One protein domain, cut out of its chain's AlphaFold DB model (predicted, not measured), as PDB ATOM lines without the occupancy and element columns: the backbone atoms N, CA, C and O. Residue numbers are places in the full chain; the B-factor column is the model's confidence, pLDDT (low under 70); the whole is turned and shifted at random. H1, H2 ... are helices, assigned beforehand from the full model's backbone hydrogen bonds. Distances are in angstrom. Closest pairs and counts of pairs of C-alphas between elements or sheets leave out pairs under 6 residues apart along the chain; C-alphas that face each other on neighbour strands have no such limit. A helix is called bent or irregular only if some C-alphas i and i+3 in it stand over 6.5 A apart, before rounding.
ATOM      1  N   LEU A  88     -63.084  72.930  19.474       41.97
ATOM      2  CA  LEU A  88     -63.983  72.096  18.663       41.97
ATOM      3  C   LEU A  88     -65.239  72.842  18.170       41.97
ATOM      4  O   LEU A  88     -65.912  72.357  17.263       41.97
ATOM      5  N   ASP A  89     -65.545  74.013  18.733       43.00
ATOM      6  CA  ASP A  89     -66.808  74.731  18.519       43.00
ATOM      7  C   ASP A  89     -66.843  75.584  17.228       43.00
ATOM      8  O   ASP A  89     -67.834  76.261  16.959       43.00
ATOM      9  N   GLU A  90     -65.806  75.530  16.383       53.06
ATOM     10  CA  GLU A  90     -65.620  76.443  15.240       53.06
ATOM     11  C   GLU A  90     -65.479  75.741  13.869       53.06
ATOM     12  O   GLU A  90     -64.830  76.248  12.958       53.06
ATOM     13  N   VAL A  91     -66.085  74.566  13.658       49.00
ATOM     14  CA  VAL A  91     -65.946  73.817  12.383       49.00
ATOM     15  C   VAL A  91     -66.528  74.573  11.172       49.00
ATOM     16  O   VAL A  91     -65.915  74.588  10.104       49.00
ATOM     17  N   GLU A  92     -67.678  75.243  11.313       48.94
ATOM     18  CA  GLU A  92     -68.283  76.018  10.213       48.94
ATOM     19  C   GLU A  92     -67.517  77.315   9.907       48.94
ATOM     20  O   GLU A  92     -67.313  77.642   8.734       48.94
ATOM     21  N   SER A  93     -67.035  78.031  10.931       60.81
ATOM     22  CA  SER A  93     -66.153  79.192  10.738       60.81
ATOM     23  C   SER A  93     -64.824  78.775  10.106       60.81
ATOM     24  O   SER A  93     -64.364  79.436   9.178       60.81
ATOM     25  N   THR A  94     -64.288  77.611  10.489       67.31
ATOM     26  CA  THR A  94     -63.069  77.032   9.906       67.31
ATOM     27  C   THR A  94     -63.210  76.793   8.399       67.31
ATOM     28  O   THR A  94     -62.281  77.081   7.649       67.31
ATOM     29  N   ILE A  95     -64.365  76.327   7.906       67.25
ATOM     30  CA  ILE A  95     -64.581  76.124   6.457       67.25
ATOM     31  C   ILE A  95     -64.582  77.458   5.699       67.25
ATOM     32  O   ILE A  95     -63.982  77.562   4.625       67.25
ATOM     33  N   ILE A  96     -65.247  78.484   6.241       76.31
ATOM     34  CA  ILE A  96     -65.275  79.823   5.633       76.31
ATOM     35  C   ILE A  96     -63.860  80.400   5.587       76.31
ATOM     36  O   ILE A  96     -63.415  80.853   4.531       76.31
ATOM     37  N   ASP A  97     -63.132  80.307   6.693       80.69
ATOM     38  CA  ASP A  97     -61.768  80.804   6.803       80.69
ATOM     39  C   ASP A  97     -60.805  80.071   5.862       80.69
ATOM     40  O   ASP A  97     -60.020  80.714   5.160       80.69
ATOM     41  N   ILE A  98     -60.920  78.744   5.750       84.12
ATOM     42  CA  ILE A  98     -60.170  77.930   4.784       84.12
ATOM     43  C   ILE A  98     -60.469  78.374   3.351       84.12
ATOM     44  O   ILE A  98     -59.547  78.537   2.547       84.12
ATOM     45  N   LYS A  99     -61.743  78.589   3.010       81.69
ATOM     46  CA  LYS A  99     -62.140  79.049   1.675       81.69
ATOM     47  C   LYS A  99     -61.532  80.413   1.363       81.69
ATOM     48  O   LYS A  99     -60.975  80.602   0.279       81.69
ATOM     49  N   GLU A 100     -61.625  81.365   2.290       86.31
ATOM     50  CA  GLU A 100     -61.017  82.681   2.104       86.31
ATOM     51  C   GLU A 100     -59.490  82.587   1.977       86.31
ATOM     52  O   GLU A 100     -58.898  83.253   1.125       86.31
ATOM     53  N   PHE A 101     -58.854  81.745   2.795       88.25
ATOM     54  CA  PHE A 101     -57.416  81.501   2.777       88.25
ATOM     55  C   PHE A 101     -56.951  80.925   1.435       88.25
ATOM     56  O   PHE A 101     -56.002  81.449   0.844       88.25
ATOM     57  N   ILE A 102     -57.641  79.906   0.908       86.25
ATOM     58  CA  ILE A 102     -57.377  79.349  -0.427       86.25
ATOM     59  C   ILE A 102     -57.557  80.440  -1.487       86.25
ATOM     60  O   ILE A 102     -56.715  80.571  -2.372       86.25
ATOM     61  N   GLY A 103     -58.602  81.267  -1.377       83.88
ATOM     62  CA  GLY A 103     -58.846  82.388  -2.285       83.88
ATOM     63  C   GLY A 103     -57.698  83.404  -2.316       83.88
ATOM     64  O   GLY A 103     -57.231  83.771  -3.397       83.88
ATOM     65  N   ARG A 104     -57.186  83.818  -1.148       86.88
ATOM     66  CA  ARG A 104     -56.028  84.731  -1.034       86.88
ATOM     67  C   ARG A 104     -54.738  84.118  -1.591       86.88
ATOM     68  O   ARG A 104     -53.894  84.831  -2.134       86.88
ATOM     69  N   ASN A 105     -54.604  82.797  -1.494       85.12
ATOM     70  CA  ASN A 105     -53.392  82.054  -1.837       85.12
ATOM     71  C   ASN A 105     -53.522  81.209  -3.114       85.12
ATOM     72  O   ASN A 105     -52.682  80.347  -3.370       85.12
ATOM     73  N   LEU A 106     -54.521  81.481  -3.960       81.44
ATOM     74  CA  LEU A 106     -54.871  80.649  -5.119       81.44
ATOM     75  C   LEU A 106     -53.682  80.388  -6.057       81.44
ATOM     76  O   LEU A 106     -53.507  79.280  -6.562       81.44
ATOM     77  N   LYS A 107     -52.813  81.393  -6.233       81.62
ATOM     78  CA  LYS A 107     -51.584  81.298  -7.041       81.62
ATOM     79  C   LYS A 107     -50.656  80.164  -6.597       81.62
ATOM     80  O   LYS A 107     -49.972  79.583  -7.433       81.62
ATOM     81  N   PHE A 108     -50.635  79.852  -5.302       80.06
ATOM     82  CA  PHE A 108     -49.824  78.776  -4.749       80.06
ATOM     83  C   PHE A 108     -50.491  77.419  -4.948       80.06
ATOM     84  O   PHE A 108     -49.796  76.452  -5.199       80.06
ATOM     85  N   PHE A 109     -51.820  77.339  -4.917       78.19
ATOM     86  CA  PHE A 109     -52.561  76.078  -5.050       78.19
ATOM     87  C   PHE A 109     -52.838  75.645  -6.499       78.19
ATOM     88  O   PHE A 109     -53.391  74.567  -6.742       78.19
ATOM     89  N   ASN A 110     -52.417  76.449  -7.478       67.69
ATOM     90  CA  ASN A 110     -52.694  76.215  -8.894       67.69
ATOM     91  C   ASN A 110     -52.057  74.926  -9.450       67.69
ATOM     92  O   ASN A 110     -52.493  74.402 -10.465       67.69
ATOM     93  N   PHE A 111     -51.042  74.371  -8.788       59.88
ATOM     94  CA  PHE A 111     -50.253  73.269  -9.343       59.88
ATOM     95  C   PHE A 111     -50.778  71.866  -9.023       59.88
ATOM     96  O   PHE A 111     -50.161  70.899  -9.455       59.88
ATOM     97  N   THR A 112     -51.804  71.720  -8.174       53.94
ATOM     98  CA  THR A 112     -52.097  70.415  -7.556       53.94
ATOM     99  C   THR A 112     -52.382  69.357  -8.639       53.94
ATOM    100  O   THR A 112     -53.334  69.460  -9.417       53.94
ATOM    101  N   THR A 113     -51.440  68.420  -8.732       47.56
ATOM    102  CA  THR A 113     -51.142  67.510  -9.834       47.56
ATOM    103  C   THR A 113     -52.175  66.401  -9.898       47.56
ATOM    104  O   THR A 113     -52.023  65.315  -9.354       47.56
ATOM    105  N   SER A 114     -53.276  66.699 -10.572       56.06
ATOM    106  CA  SER A 114     -53.731  65.883 -11.689       56.06
ATOM    107  C   SER A 114     -54.946  66.542 -12.330       56.06
ATOM    108  O   SER A 114     -56.097  66.293 -11.960       56.06
ATOM    109  N   GLU A 115     -54.672  67.406 -13.309       64.06
ATOM    110  CA  GLU A 115     -55.714  67.969 -14.177       64.06
ATOM    111  C   GLU A 115     -56.611  66.850 -14.717       64.06
ATOM    112  O   GLU A 115     -57.822  66.996 -14.733       64.06
ATOM    113  N   GLU A 116     -56.044  65.678 -15.023       68.75
ATOM    114  CA  GLU A 116     -56.794  64.513 -15.494       68.75
ATOM    115  C   GLU A 116     -57.853  64.000 -14.498       68.75
ATOM    116  O   GLU A 116     -58.997  63.780 -14.898       68.75
ATOM    117  N   TYR A 117     -57.532  63.846 -13.205       75.81
ATOM    118  CA  TYR A 117     -58.514  63.347 -12.229       75.81
ATOM    119  C   TYR A 117     -59.534  64.431 -11.884       75.81
ATOM    120  O   TYR A 117     -60.730  64.153 -11.844       75.81
ATOM    121  N   THR A 118     -59.094  65.678 -11.694       80.56
ATOM    122  CA  THR A 118     -60.019  66.781 -11.382       80.56
ATOM    123  C   THR A 118     -60.985  67.023 -12.544       80.56
ATOM    124  O   THR A 118     -62.187  67.159 -12.323       80.56
ATOM    125  N   LYS A 119     -60.492  66.982 -13.788       86.88
ATOM    126  CA  LYS A 119     -61.307  67.098 -14.999       86.88
ATOM    127  C   LYS A 119     -62.285  65.939 -15.150       86.88
ATOM    128  O   LYS A 119     -63.455  66.182 -15.427       86.88
ATOM    129  N   LYS A 120     -61.848  64.695 -14.915       91.38
ATOM    130  CA  LYS A 120     -62.740  63.522 -14.904       91.38
ATOM    131  C   LYS A 120     -63.922  63.749 -13.956       91.38
ATOM    132  O   LYS A 120     -65.073  63.591 -14.358       91.38
ATOM    133  N   TYR A 121     -63.649  64.164 -12.721       92.12
ATOM    134  CA  TYR A 121     -64.699  64.424 -11.736       92.12
ATOM    135  C   TYR A 121     -65.557  65.648 -12.085       92.12
ATOM    136  O   TYR A 121     -66.756  65.640 -11.815       92.12
ATOM    137  N   ALA A 122     -64.994  66.666 -12.743       90.44
ATOM    138  CA  ALA A 122     -65.748  67.812 -13.253       90.44
ATOM    139  C   ALA A 122     -66.731  67.411 -14.364       90.44
ATOM    140  O   ALA A 122     -67.872  67.866 -14.370       90.44
ATOM    141  N   GLU A 123     -66.323  66.524 -15.274       93.06
ATOM    142  CA  GLU A 123     -67.193  65.979 -16.322       93.06
ATOM    143  C   GLU A 123     -68.311  65.102 -15.742       93.06
ATOM    144  O   GLU A 123     -69.458  65.187 -16.187       93.06
ATOM    145  N   GLU A 124     -67.997  64.259 -14.752       92.56
ATOM    146  CA  GLU A 124     -68.994  63.462 -14.025       92.56
ATOM    147  C   GLU A 124     -70.000  64.363 -13.295       92.56
ATOM    148  O   GLU A 124     -71.211  64.148 -13.408       92.56
ATOM    149  N   ALA A 125     -69.509  65.410 -12.626       90.62
ATOM    150  CA  ALA A 125     -70.341  66.385 -11.937       90.62
ATOM    151  C   ALA A 125     -71.259  67.130 -12.907       90.62
ATOM    152  O   ALA A 125     -72.465  67.199 -12.680       90.62
ATOM    153  N   LEU A 126     -70.719  67.628 -14.023       91.38
ATOM    154  CA  LEU A 126     -71.489  68.356 -15.029       91.38
ATOM    155  C   LEU A 126     -72.617  67.492 -15.606       91.38
ATOM    156  O   LEU A 126     -73.766  67.928 -15.627       91.38
ATOM    157  N   LYS A 127     -72.324  66.240 -15.985       92.62
ATOM    158  CA  LYS A 127     -73.339  65.290 -16.479       92.62
ATOM    159  C   LYS A 127     -74.424  65.016 -15.438       92.62
ATOM    160  O   LYS A 127     -75.599  64.890 -15.782       92.62
ATOM    161  N   GLY A 128     -74.037  64.896 -14.170       89.06
ATOM    162  CA  GLY A 128     -74.969  64.720 -13.063       89.06
ATOM    163  C   GLY A 128     -75.884  65.926 -12.872       89.06
ATOM    164  O   GLY A 128     -77.105  65.768 -12.821       89.06
ATOM    165  N   MET A 129     -75.311  67.130 -12.864       88.62
ATOM    166  CA  MET A 129     -76.049  68.392 -12.774       88.62
ATOM    167  C   MET A 129     -77.007  68.584 -13.957       88.62
ATOM    168  O   MET A 129     -78.146  68.995 -13.757       88.62
ATOM    169  N   GLU A 130     -76.597  68.249 -15.181       90.69
ATOM    170  CA  GLU A 130     -77.461  68.318 -16.370       90.69
ATOM    171  C   GLU A 130     -78.630  67.330 -16.301       90.69
ATOM    172  O   GLU A 130     -79.738  67.636 -16.742       90.69
ATOM    173  N   LYS A 131     -78.397  66.139 -15.738       92.81
ATOM    174  CA  LYS A 131     -79.401  65.074 -15.668       92.81
ATOM    175  C   LYS A 131     -80.382  65.240 -14.508       92.81
ATOM    176  O   LYS A 131     -81.556  64.906 -14.663       92.81
ATOM    177  N   TYR A 132     -79.908  65.697 -13.350       88.50
ATOM    178  CA  TYR A 132     -80.675  65.694 -12.100       88.50
ATOM    179  C   TYR A 132     -80.902  67.093 -11.506       88.50
ATOM    180  O   TYR A 132     -81.689  67.230 -10.566       88.50
ATOM    181  N   GLY A 133     -80.278  68.137 -12.063       82.50
ATOM    182  CA  GLY A 133     -80.438  69.519 -11.617       82.50
ATOM    183  C   GLY A 133     -80.030  69.711 -10.157       82.50
ATOM    184  O   GLY A 133     -79.015  69.188  -9.706       82.50
ATOM    185  N   GLU A 134     -80.856  70.439  -9.407       77.12
ATOM    186  CA  GLU A 134     -80.652  70.736  -7.980       77.12
ATOM    187  C   GLU A 134     -80.692  69.492  -7.075       77.12
ATOM    188  O   GLU A 134     -80.212  69.543  -5.949       77.12
ATOM    189  N   ASN A 135     -81.226  68.366  -7.564       80.12
ATOM    190  CA  ASN A 135     -81.294  67.108  -6.811       80.12
ATOM    191  C   ASN A 135     -80.049  66.231  -6.994       80.12
ATOM    192  O   ASN A 135     -80.047  65.074  -6.570       80.12
ATOM    193  N   PHE A 136     -79.023  66.722  -7.693       85.62
ATOM    194  CA  PHE A 136     -77.809  65.952  -7.896       85.62
ATOM    195  C   PHE A 136     -76.973  65.886  -6.611       85.62
ATOM    196  O   PHE A 136     -76.509  66.908  -6.108       85.62
ATOM    197  N   ASP A 137     -76.764  64.671  -6.104       83.06
ATOM    198  CA  ASP A 137     -75.901  64.415  -4.955       83.06
ATOM    199  C   ASP A 137     -74.428  64.334  -5.387       83.06
ATOM    200  O   ASP A 137     -74.041  63.490  -6.199       83.06
ATOM    201  N   MET A 138     -73.612  65.227  -4.830       83.56
ATOM    202  CA  MET A 138     -72.181  65.345  -5.115       83.56
ATOM    203  C   MET A 138     -71.305  64.512  -4.175       83.56
ATOM    204  O   MET A 138     -70.097  64.446  -4.404       83.56
ATOM    205  N   THR A 139     -71.869  63.894  -3.134       82.44
ATOM    206  CA  THR A 139     -71.110  63.240  -2.051       82.44
ATOM    207  C   THR A 139     -70.114  62.219  -2.599       82.44
ATOM    208  O   THR A 139     -68.915  62.327  -2.355       82.44
ATOM    209  N   ASP A 140     -70.585  61.320  -3.464       84.56
ATOM    210  CA  ASP A 140     -69.764  60.303  -4.125       84.56
ATOM    211  C   ASP A 140     -68.598  60.891  -4.938       84.56
ATOM    212  O   ASP A 140     -67.504  60.324  -4.964       84.56
ATOM    213  N   ILE A 141     -68.830  62.010  -5.634       88.38
ATOM    214  CA  ILE A 141     -67.812  62.689  -6.448       88.38
ATOM    215  C   ILE A 141     -66.771  63.344  -5.546       88.38
ATOM    216  O   ILE A 141     -65.578  63.278  -5.838       88.38
ATOM    217  N   ILE A 142     -67.217  63.970  -4.456       85.06
ATOM    218  CA  ILE A 142     -66.341  64.633  -3.493       85.06
ATOM    219  C   ILE A 142     -65.454  63.599  -2.807       85.06
ATOM    220  O   ILE A 142     -64.237  63.746  -2.841       85.06
ATOM    221  N   GLU A 143     -66.025  62.532  -2.249       86.19
ATOM    222  CA  GLU A 143     -65.261  61.503  -1.535       86.19
ATOM    223  C   GLU A 143     -64.230  60.821  -2.442       86.19
ATOM    224  O   GLU A 143     -63.044  60.750  -2.102       86.19
ATOM    225  N   LYS A 144     -64.653  60.366  -3.630       89.88
ATOM    226  CA  LYS A 144     -63.755  59.707  -4.593       89.88
ATOM    227  C   LYS A 144     -62.703  60.670  -5.123       89.88
ATOM    228  O   LYS A 144     -61.533  60.311  -5.195       89.88
ATOM    229  N   GLY A 145     -63.100  61.894  -5.457       89.38
ATOM    230  CA  GLY A 145     -62.204  62.907  -5.996       89.38
ATOM    231  C   GLY A 145     -61.149  63.370  -5.001       89.38
ATOM    232  O   GLY A 145     -59.965  63.402  -5.334       89.38
ATOM    233  N   VAL A 146     -61.551  63.650  -3.762       89.12
ATOM    234  CA  VAL A 146     -60.633  64.006  -2.676       89.12
ATOM    235  C   VAL A 146     -59.645  62.868  -2.420       89.12
ATOM    236  O   VAL A 146     -58.442  63.113  -2.356       89.12
ATOM    237  N   ASN A 147     -60.118  61.621  -2.346       89.12
ATOM    238  CA  ASN A 147     -59.243  60.469  -2.152       89.12
ATOM    239  C   ASN A 147     -58.274  60.267  -3.333       89.12
ATOM    240  O   ASN A 147     -57.071  60.145  -3.129       89.12
ATOM    241  N   ASP A 148     -58.757  60.278  -4.573       88.81
ATOM    242  CA  ASP A 148     -57.923  60.015  -5.753       88.81
ATOM    243  C   ASP A 148     -56.866  61.097  -6.006       88.81
ATOM    244  O   ASP A 148     -55.786  60.812  -6.537       88.81
ATOM    245  N   VAL A 149     -57.177  62.348  -5.655       85.31
ATOM    246  CA  VAL A 149     -56.265  63.481  -5.841       85.31
ATOM    247  C   VAL A 149     -55.283  63.585  -4.677       85.31
ATOM    248  O   VAL A 149     -54.084  63.717  -4.915       85.31
ATOM    249  N   PHE A 150     -55.761  63.523  -3.432       86.81
ATOM    250  CA  PHE A 150     -54.958  63.875  -2.256       86.81
ATOM    251  C   PHE A 150     -54.418  62.681  -1.468       86.81
ATOM    252  O   PHE A 150     -53.565  62.877  -0.618       86.81
ATOM    253  N   ASN A 151     -54.812  61.439  -1.761       81.31
ATOM    254  CA  ASN A 151     -54.218  60.259  -1.115       81.31
ATOM    255  C   ASN A 151     -52.896  59.805  -1.779       81.31
ATOM    256  O   ASN A 151     -52.389  58.715  -1.523       81.31
ATOM    257  N   LYS A 152     -52.332  60.633  -2.669       82.50
ATOM    258  CA  LYS A 152     -51.031  60.410  -3.312       82.50
ATOM    259  C   LYS A 152     -49.937  61.126  -2.527       82.50
ATOM    260  O   LYS A 152     -50.017  62.335  -2.317       82.50
ATOM    261  N   GLU A 153     -48.887  60.395  -2.156       76.62
ATOM    262  CA  GLU A 153     -47.764  60.911  -1.358       76.62
ATOM    263  C   GLU A 153     -47.141  62.178  -1.969       76.62
ATOM    264  O   GLU A 153     -46.979  63.181  -1.278       76.62
ATOM    265  N   GLU A 154     -46.891  62.180  -3.281       81.00
ATOM    266  CA  GLU A 154     -46.321  63.330  -4.002       81.00
ATOM    267  C   GLU A 154     -47.185  64.599  -3.890       81.00
ATOM    268  O   GLU A 154     -46.665  65.707  -3.753       81.00
ATOM    269  N   VAL A 155     -48.513  64.443  -3.901       81.44
ATOM    270  CA  VAL A 155     -49.457  65.558  -3.793       81.44
ATOM    271  C   VAL A 155     -49.466  66.092  -2.364       81.44
ATOM    272  O   VAL A 155     -49.443  67.307  -2.161       81.44
ATOM    273  N   MET A 156     -49.444  65.197  -1.377       81.19
ATOM    274  CA  MET A 156     -49.426  65.555   0.043       81.19
ATOM    275  C   MET A 156     -48.158  66.306   0.437       81.19
ATOM    276  O   MET A 156     -48.247  67.367   1.058       81.19
ATOM    277  N   VAL A 157     -46.990  65.805   0.023       81.31
ATOM    278  CA  VAL A 157     -45.702  66.482   0.240       81.31
ATOM    279  C   VAL A 157     -45.758  67.890  -0.334       81.31
ATOM    280  O   VAL A 157     -45.475  68.869   0.353       81.31
ATOM    281  N   ARG A 158     -46.221  68.007  -1.577       83.12
ATOM    282  CA  ARG A 158     -46.252  69.279  -2.281       83.12
ATOM    283  C   ARG A 158     -47.233  70.289  -1.659       83.12
ATOM    284  O   ARG A 158     -46.960  71.490  -1.646       83.12
ATOM    285  N   ILE A 159     -48.366  69.833  -1.128       86.38
ATOM    286  CA  ILE A 159     -49.279  70.685  -0.354       86.38
ATOM    287  C   ILE A 159     -48.596  71.194   0.914       86.38
ATOM    288  O   ILE A 159     -48.668  72.388   1.201       86.38
ATOM    289  N   ASN A 160     -47.901  70.325   1.647       82.69
ATOM    290  CA  ASN A 160     -47.193  70.722   2.861       82.69
ATOM    291  C   ASN A 160     -46.083  71.745   2.566       82.69
ATOM    292  O   ASN A 160     -45.924  72.698   3.330       82.69
ATOM    293  N   GLU A 161     -45.385  71.625   1.432       83.56
ATOM    294  CA  GLU A 161     -44.429  72.643   0.966       83.56
ATOM    295  C   GLU A 161     -45.087  74.012   0.738       83.56
ATOM    296  O   GLU A 161     -44.520  75.031   1.137       83.56
ATOM    297  N   ILE A 162     -46.286  74.068   0.132       86.44
ATOM    298  CA  ILE A 162     -47.023  75.341   0.003       86.44
ATOM    299  C   ILE A 162     -47.322  75.918   1.369       86.44
ATOM    300  O   ILE A 162     -47.067  77.098   1.589       86.44
ATOM    301  N   LEU A 163     -47.929  75.117   2.250       86.50
ATOM    302  CA  LEU A 163     -48.379  75.601   3.551       86.50
ATOM    303  C   LEU A 163     -47.187  76.185   4.311       86.50
ATOM    304  O   LEU A 163     -47.273  77.301   4.816       86.50
ATOM    305  N   PHE A 164     -46.044  75.499   4.267       82.44
ATOM    306  CA  PHE A 164     -44.792  75.994   4.822       82.44
ATOM    307  C   PHE A 164     -44.332  77.318   4.184       82.44
ATOM    308  O   PHE A 164     -43.999  78.257   4.907       82.44
ATOM    309  N   ALA A 165     -44.351  77.434   2.854       84.88
ATOM    310  CA  ALA A 165     -43.959  78.661   2.155       84.88
ATOM    311  C   ALA A 165     -44.893  79.850   2.456       84.88
ATOM    312  O   ALA A 165     -44.435  80.991   2.571       84.88
ATOM    313  N   ILE A 166     -46.197  79.601   2.611       84.75
ATOM    314  CA  ILE A 166     -47.164  80.632   3.009       84.75
ATOM    315  C   ILE A 166     -46.871  81.084   4.446       84.75
ATOM    316  O   ILE A 166     -46.843  82.291   4.694       84.75
ATOM    317  N   CYS A 167     -46.566  80.160   5.370       80.50
ATOM    318  CA  CYS A 167     -46.216  80.491   6.758       80.50
ATOM    319  C   CYS A 167     -45.059  81.497   6.871       80.50
ATOM    320  O   CYS A 167     -45.031  82.281   7.817       80.50
ATOM    321  N   GLU A 168     -44.101  81.510   5.936       77.44
ATOM    322  CA  GLU A 168     -42.948  82.420   6.006       77.44
ATOM    323  C   GLU A 168     -43.329  83.902   5.917       77.44
ATOM    324  O   GLU A 168     -42.611  84.751   6.446       77.44
ATOM    325  N   ASN A 169     -44.453  84.210   5.267       76.81
ATOM    326  CA  ASN A 169     -44.878  85.579   4.971       76.81
ATOM    327  C   ASN A 169     -46.307  85.891   5.447       76.81
ATOM    328  O   ASN A 169     -46.820  86.968   5.148       76.81
ATOM    329  N   ALA A 170     -46.956  84.966   6.159       76.50
ATOM    330  CA  ALA A 170     -48.350  85.097   6.568       76.50
ATOM    331  C   ALA A 170     -48.559  86.160   7.664       76.50
ATOM    332  O   ALA A 170     -47.757  86.322   8.593       76.50
ATOM    333  N   GLU A 171     -49.675  86.882   7.559       75.25
ATOM    334  CA  GLU A 171     -50.195  87.745   8.621       75.25
ATOM    335  C   GLU A 171     -50.863  86.902   9.722       75.25
ATOM    336  O   GLU A 171     -51.244  85.757   9.489       75.25
ATOM    337  N   GLU A 172     -51.041  87.461  10.925       70.12
ATOM    338  CA  GLU A 172     -51.559  86.724  12.096       70.12
ATOM    339  C   GLU A 172     -52.908  86.032  11.829       70.12
ATOM    340  O   GLU A 172     -53.105  84.896  12.250       70.12
ATOM    341  N   LYS A 173     -53.799  86.656  11.041       70.06
ATOM    342  CA  LYS A 173     -55.073  86.038  10.633       70.06
ATOM    343  C   LYS A 173     -54.859  84.756   9.817       70.06
ATOM    344  O   LYS A 173     -55.555  83.779  10.046       70.06
ATOM    345  N   ASP A 174     -53.916  84.751   8.877       75.75
ATOM    346  CA  ASP A 174     -53.644  83.577   8.039       75.75
ATOM    347  C   ASP A 174     -52.908  82.478   8.820       75.75
ATOM    348  O   ASP A 174     -53.099  81.301   8.523       75.75
ATOM    349  N   LEU A 175     -52.123  82.835   9.845       74.75
ATOM    350  CA  LEU A 175     -51.445  81.868  10.717       74.75
ATOM    351  C   LEU A 175     -52.432  81.003  11.512       74.75
ATOM    352  O   LEU A 175     -52.277  79.787  11.521       74.75
ATOM    353  N   ASN A 176     -53.485  81.587  12.090       72.50
ATOM    354  CA  ASN A 176     -54.510  80.818  12.814       72.50
ATOM    355  C   ASN A 176     -55.241  79.819  11.891       72.50
ATOM    356  O   ASN A 176     -55.572  78.695  12.278       72.50
ATOM    357  N   ILE A 177     -55.467  80.213  10.635       80.06
ATOM    358  CA  ILE A 177     -56.107  79.353   9.631       80.06
ATOM    359  C   ILE A 177     -55.153  78.231   9.214       80.06
ATOM    360  O   ILE A 177     -55.561  77.078   9.102       80.06
ATOM    361  N   LEU A 178     -53.869  78.548   9.024       81.38
ATOM    362  CA  LEU A 178     -52.822  77.568   8.742       81.38
ATOM    363  C   LEU A 178     -52.699  76.532   9.858       81.38
ATOM    364  O   LEU A 178     -52.624  75.343   9.561       81.38
ATOM    365  N   GLU A 179     -52.736  76.953  11.121       73.06
ATOM    366  CA  GLU A 179     -52.748  76.047  12.275       73.06
ATOM    367  C   GLU A 179     -53.957  75.105  12.237       73.06
ATOM    368  O   GLU A 179     -53.803  73.892  12.396       73.06
ATOM    369  N   SER A 180     -55.140  75.633  11.915       73.69
ATOM    370  CA  SER A 180     -56.368  74.840  11.767       73.69
ATOM    371  C   SER A 180     -56.282  73.833  10.612       73.69
ATOM    372  O   SER A 180     -56.670  72.671  10.762       73.69
ATOM    373  N   ILE A 181     -55.714  74.238   9.471       82.25
ATOM    374  CA  ILE A 181     -55.455  73.356   8.320       82.25
ATOM    375  C   ILE A 181     -54.487  72.236   8.715       82.25
ATOM    376  O   ILE A 181     -54.762  71.062   8.475       82.25
ATOM    377  N   ILE A 182     -53.367  72.595   9.346       76.19
ATOM    378  CA  ILE A 182     -52.331  71.668   9.815       76.19
ATOM    379  C   ILE A 182     -52.938  70.643  10.773       76.19
ATOM    380  O   ILE A 182     -52.691  69.445  10.621       76.19
ATOM    381  N   TYR A 183     -53.762  71.096  11.715       70.88
ATOM    382  CA  TYR A 183     -54.448  70.237  12.668       70.88
ATOM    383  C   TYR A 183     -55.414  69.264  11.994       70.88
ATOM    384  O   TYR A 183     -55.384  68.068  12.293       70.88
ATOM    385  N   CYS A 184     -56.237  69.740  11.056       72.00
ATOM    386  CA  CYS A 184     -57.133  68.872  10.296       72.00
ATOM    387  C   CYS A 184     -56.336  67.796   9.548       72.00
ATOM    388  O   CYS A 184     -56.700  66.624   9.582       72.00
ATOM    389  N   SER A 185     -55.204  68.159   8.940       76.38
ATOM    390  CA  SER A 185     -54.332  67.213   8.228       76.38
ATOM    391  C   SER A 185     -53.661  66.184   9.135       76.38
ATOM    392  O   SER A 185     -53.299  65.106   8.672       76.38
ATOM    393  N   LEU A 186     -53.505  66.483  10.425       67.31
ATOM    394  CA  LEU A 186     -52.947  65.546  11.397       67.31
ATOM    395  C   LEU A 186     -53.954  64.533  11.925       67.31
ATOM    396  O   LEU A 186     -53.534  63.426  12.282       67.31
ATOM    397  N   ASN A 187     -55.217  64.942  12.034       61.38
ATOM    398  CA  ASN A 187     -56.217  64.261  12.853       61.38
ATOM    399  C   ASN A 187     -57.398  63.707  12.054       61.38
ATOM    400  O   ASN A 187     -58.079  62.811  12.549       61.38
ATOM    401  N   LEU A 188     -57.642  64.207  10.841       66.88
ATOM    402  CA  LEU A 188     -58.760  63.777  10.009       66.88
ATOM    403  C   LEU A 188     -58.274  62.952   8.812       66.88
ATOM    404  O   LEU A 188     -57.262  63.300   8.191       66.88
ATOM    405  N   PRO A 189     -59.003  61.885   8.438       75.25
ATOM    406  CA  PRO A 189     -58.841  61.243   7.141       75.25
ATOM    407  C   PRO A 189     -58.919  62.263   6.001       75.25
ATOM    408  O   PRO A 189     -59.659  63.240   6.079       75.25
ATOM    409  N   VAL A 190     -58.204  62.009   4.902       83.00
ATOM    410  CA  VAL A 190     -58.151  62.920   3.743       83.00
ATOM    411  C   VAL A 190     -59.549  63.296   3.234       83.00
ATOM    412  O   VAL A 190     -59.801  64.463   2.952       83.00
ATOM    413  N   VAL A 191     -60.470  62.329   3.189       81.62
ATOM    414  CA  VAL A 191     -61.864  62.509   2.739       81.62
ATOM    415  C   VAL A 191     -62.771  63.238   3.731       81.62
ATOM    416  O   VAL A 191     -63.824  63.714   3.332       81.62
ATOM    417  N   GLU A 192     -62.363  63.359   4.994       75.00
ATOM    418  CA  GLU A 192     -63.096  64.076   6.050       75.00
ATOM    419  C   GLU A 192     -62.464  65.442   6.359       75.00
ATOM    420  O   GLU A 192     -62.987  66.227   7.148       75.00
ATOM    421  N   ASN A 193     -61.320  65.746   5.749       82.25
ATOM    422  CA  ASN A 193     -60.560  66.944   6.044       82.25
ATOM    423  C   ASN A 193     -61.138  68.164   5.296       82.25
ATOM    424  O   ASN A 193     -61.102  68.206   4.058       82.25
ATOM    425  N   PRO A 194     -61.592  69.209   6.014       80.50
ATOM    426  CA  PRO A 194     -62.237  70.371   5.408       80.50
ATOM    427  C   PRO A 194     -61.314  71.145   4.461       80.50
ATOM    428  O   PRO A 194     -61.795  71.731   3.490       80.50
ATOM    429  N   PHE A 195     -59.995  71.121   4.675       88.31
ATOM    430  CA  PHE A 195     -59.039  71.750   3.769       88.31
ATOM    431  C   PHE A 195     -58.975  71.029   2.421       88.31
ATOM    432  O   PHE A 195     -59.128  71.674   1.382       88.31
ATOM    433  N   TYR A 196     -58.814  69.702   2.418       88.19
ATOM    434  CA  TYR A 196     -58.742  68.926   1.173       88.19
ATOM    435  C   TYR A 196     -60.067  68.948   0.409       88.19
ATOM    436  O   TYR A 196     -60.061  69.140  -0.808       88.19
ATOM    437  N   ILE A 197     -61.200  68.857   1.112       86.19
ATOM    438  CA  ILE A 197     -62.534  68.992   0.509       86.19
ATOM    439  C   ILE A 197     -62.697  70.374  -0.135       86.19
ATOM    440  O   ILE A 197     -63.074  70.477  -1.305       86.19
ATOM    441  N   THR A 198     -62.376  71.450   0.588       86.81
ATOM    442  CA  THR A 198     -62.537  72.818   0.068       86.81
ATOM    443  C   THR A 198     -61.607  73.081  -1.113       86.81
ATOM    444  O   THR A 198     -62.011  73.706  -2.100       86.81
ATOM    445  N   LEU A 199     -60.375  72.572  -1.055       88.62
ATOM    446  CA  LEU A 199     -59.412  72.676  -2.146       88.62
ATOM    447  C   LEU A 199     -59.881  71.906  -3.390       88.62
ATOM    448  O   LEU A 199     -59.800  72.446  -4.497       88.62
ATOM    449  N   PHE A 200     -60.423  70.694  -3.215       88.06
ATOM    450  CA  PHE A 200     -61.023  69.909  -4.298       88.06
ATOM    451  C   PHE A 200     -62.174  70.661  -4.962       88.06
ATOM    452  O   PHE A 200     -62.149  70.882  -6.169       88.06
ATOM    453  N   LEU A 201     -63.158  71.095  -4.171       86.44
ATOM    454  CA  LEU A 201     -64.354  71.782  -4.659       86.44
ATOM    455  C   LEU A 201     -64.012  73.079  -5.386       86.44
ATOM    456  O   LEU A 201     -64.594  73.382  -6.424       86.44
ATOM    457  N   THR A 202     -63.034  73.826  -4.874       86.31
ATOM    458  CA  THR A 202     -62.550  75.047  -5.526       86.31
ATOM    459  C   THR A 202     -62.042  74.741  -6.933       86.31
ATOM    460  O   THR A 202     -62.445  75.401  -7.890       86.31
ATOM    461  N   LYS A 203     -61.206  73.708  -7.082       85.25
ATOM    462  CA  LYS A 203     -60.701  73.274  -8.389       85.25
ATOM    463  C   LYS A 203     -61.801  72.720  -9.291       85.25
ATOM    464  O   LYS A 203     -61.865  73.086 -10.458       85.25
ATOM    465  N   LEU A 204     -62.694  71.904  -8.740       86.88
ATOM    466  CA  LEU A 204     -63.827  71.326  -9.454       86.88
ATOM    467  C   LEU A 204     -64.715  72.417 -10.073       86.88
ATOM    468  O   LEU A 204     -65.084  72.325 -11.240       86.88
ATOM    469  N   CYS A 205     -64.999  73.486  -9.325       85.31
ATOM    470  CA  CYS A 205     -65.747  74.639  -9.823       85.31
ATOM    471  C   CYS A 205     -65.035  75.343 -10.988       85.31
ATOM    472  O   CYS A 205     -65.692  75.697 -11.967       85.31
ATOM    473  N   PHE A 206     -63.711  75.532 -10.911       84.62
ATOM    474  CA  PHE A 206     -62.944  76.119 -12.014       84.62
ATOM    475  C   PHE A 206     -62.999  75.257 -13.279       84.62
ATOM    476  O   PHE A 206     -63.229  75.791 -14.364       84.62
ATOM    477  N   GLU A 207     -62.854  73.939 -13.141       87.56
ATOM    478  CA  GLU A 207     -62.936  73.003 -14.268       87.56
ATOM    479  C   GLU A 207     -64.337  72.971 -14.892       87.56
ATOM    480  O   GLU A 207     -64.475  73.026 -16.111       87.56
ATOM    481  N   ILE A 208     -65.399  72.959 -14.079       86.12
ATOM    482  CA  ILE A 208     -66.782  73.015 -14.580       86.12
ATOM    483  C   ILE A 208     -67.030  74.311 -15.364       86.12
ATOM    484  O   ILE A 208     -67.631  74.280 -16.439       86.12
ATOM    485  N   GLU A 209     -66.569  75.454 -14.853       84.94
ATOM    486  CA  GLU A 209     -66.676  76.736 -15.555       84.94
ATOM    487  C   GLU A 209     -65.904  76.738 -16.878       84.94
ATOM    488  O   GLU A 209     -66.378  77.301 -17.865       84.94
ATOM    489  N   PHE A 210     -64.737  76.095 -16.921       84.62
ATOM    490  CA  PHE A 210     -63.957  75.936 -18.145       84.62
ATOM    491  C   PHE A 210     -64.677  75.046 -19.170       84.62
ATOM    492  O   PHE A 210     -64.800  75.424 -20.339       84.62
ATOM    493  N   LEU A 211     -65.220  73.906 -18.732       85.50
ATOM    494  CA  LEU A 211     -65.967  72.969 -19.576       85.50
ATOM    495  C   LEU A 211     -67.231  73.599 -20.171       85.50
ATOM    496  O   LEU A 211     -67.526  73.366 -21.335       85.50
ATOM    497  N   LYS A 212     -67.951  74.442 -19.420       84.25
ATOM    498  CA  LYS A 212     -69.147  75.152 -19.922       84.25
ATOM    499  C   LYS A 212     -68.845  76.212 -20.986       84.25
ATOM    500  O   LYS A 212     -69.759  76.648 -21.684       84.25
ATOM    501  N   ARG A 213     -67.601  76.694 -21.054       78.75
ATOM    502  CA  ARG A 213     -67.152  77.732 -22.001       78.75
ATOM    503  C   ARG A 213     -66.470  77.158 -23.244       78.75
ATOM    504  O   ARG A 213     -66.217  77.927 -24.172       78.75
ATOM    505  N   SER A 214     -66.134  75.869 -23.218       62.94
ATOM    506  CA  SER A 214     -65.466  75.129 -24.297       62.94
ATOM    507  C   SER A 214     -66.484  74.529 -25.260       62.94
ATOM    508  O   SER A 214     -66.178  74.499 -26.472       62.94
TER     509      SER A 214
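AT A GLANCE: This is residues 88 to 214 of the 214 residues of an uncharacterized protein of Ilyobacter polytropus (strain ATCC 51220 / DSM 2926 / LMG 16218 / CuHBu1) (UniProt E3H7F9). Helix H7 runs through the middle of this model, with the helical hairpin H3 and H4 crossing it nearly at right angles; H1 and H6 pack at its first end, and H5 folds beside H6 as a looser second hairpin. The short H2 sits against H5, and residues 130 to 135 of H3 stick out free. The printed part has 127 residues with seven named helices, H1 to H7 in order, and no named strand; it is all helix, and the helix packing is mostly crossed. It is compact, with a radius of gyration of the C-alphas of 14.9 A and spans of 44 by 31 by 25 A.

HOW THE PARTS SIT: H1, residues 88 to 104, touches H6, residues 172 to 187, with residues 94 to 101 alone, at a steep tilt of 64 degrees, opposite ways; the closest C-alphas, Ile 98 and Ile 177, are 6.5 A apart. H1 touches H7, residues 194 to 213, with residues 95 to 102 alone, at a steep tilt of 41 degrees, the same way; the closest C-alphas, Ile 95 and Pro 194, are 6.3 A apart. H2, residues 106 to 109, only just touches H5, residues 153 to 167, with 3 pairs of C-alphas within 8 A, the closest being Phe 108 and Ile 162 at 6.5 A. H3, residues 115 to 135, and H4, residues 139 to 150, touch as a hairpin at a shallow tilt of 8 degrees, opposite ways; the closest C-alphas, Tyr 121 and Ile 141, are 6.4 A apart. H5 and H6 also form a hairpin, at a shallow tilt of 24 degrees, opposite ways, but only just touch, with 3 pairs of C-alphas within 8 A, the closest being Cys 167 and Leu 175 at 6.7 A. H7 is the hub, touching H1, H3, H4 and H6. It is about perpendicular to H3, at 80 degrees, with C-alphas Ala 122 and Ile 208 closest at 5.5 A, to H4, at 77 degrees, with Val 146 and Phe 200 closest at 6.1 A, and to H6, at 78 degrees, with Ile 181 and Phe 195 closest at 6.0 A. H5 and H7 are apart. Every O i to N i+4 pair is within hydrogen-bond range in H4, H5 and H7, against 11 of 13 in H1, 15 of 17 in H3 and 11 of 12 in H6; H2 is too short for such a pair.

IN THESE COORDINATES: H1 begins at C-alpha 88 (-63.983, 72.096, 18.663), is 24.7 A long and has a kink of 42 degrees near residue 95; it is irregular, with C-alphas 89 and 92 8.5 A apart. H3, 26.6 A long, has a kink of 70 degrees near residue 129 and is irregular, with C-alphas 131 and 134 9.6 A apart. H4 is 16.2 A long, H5 21.3 A and H6 23.0 A, while H2 has four residues. H7, 28.8 A long, ends at C-alpha 213 (-67.152, 77.732, -22.001).

THE WHOLE: The two C-alphas farthest apart, Lys 131 and Glu 168, are 45.8 A apart. The printed part has no cut and no long link; H6 to H7 is a short link and the others are tight. The mean pLDDT of the printed part is 79.6, with residues 88 to 95, 110 to 116, 186 to 188 and 214 under 70.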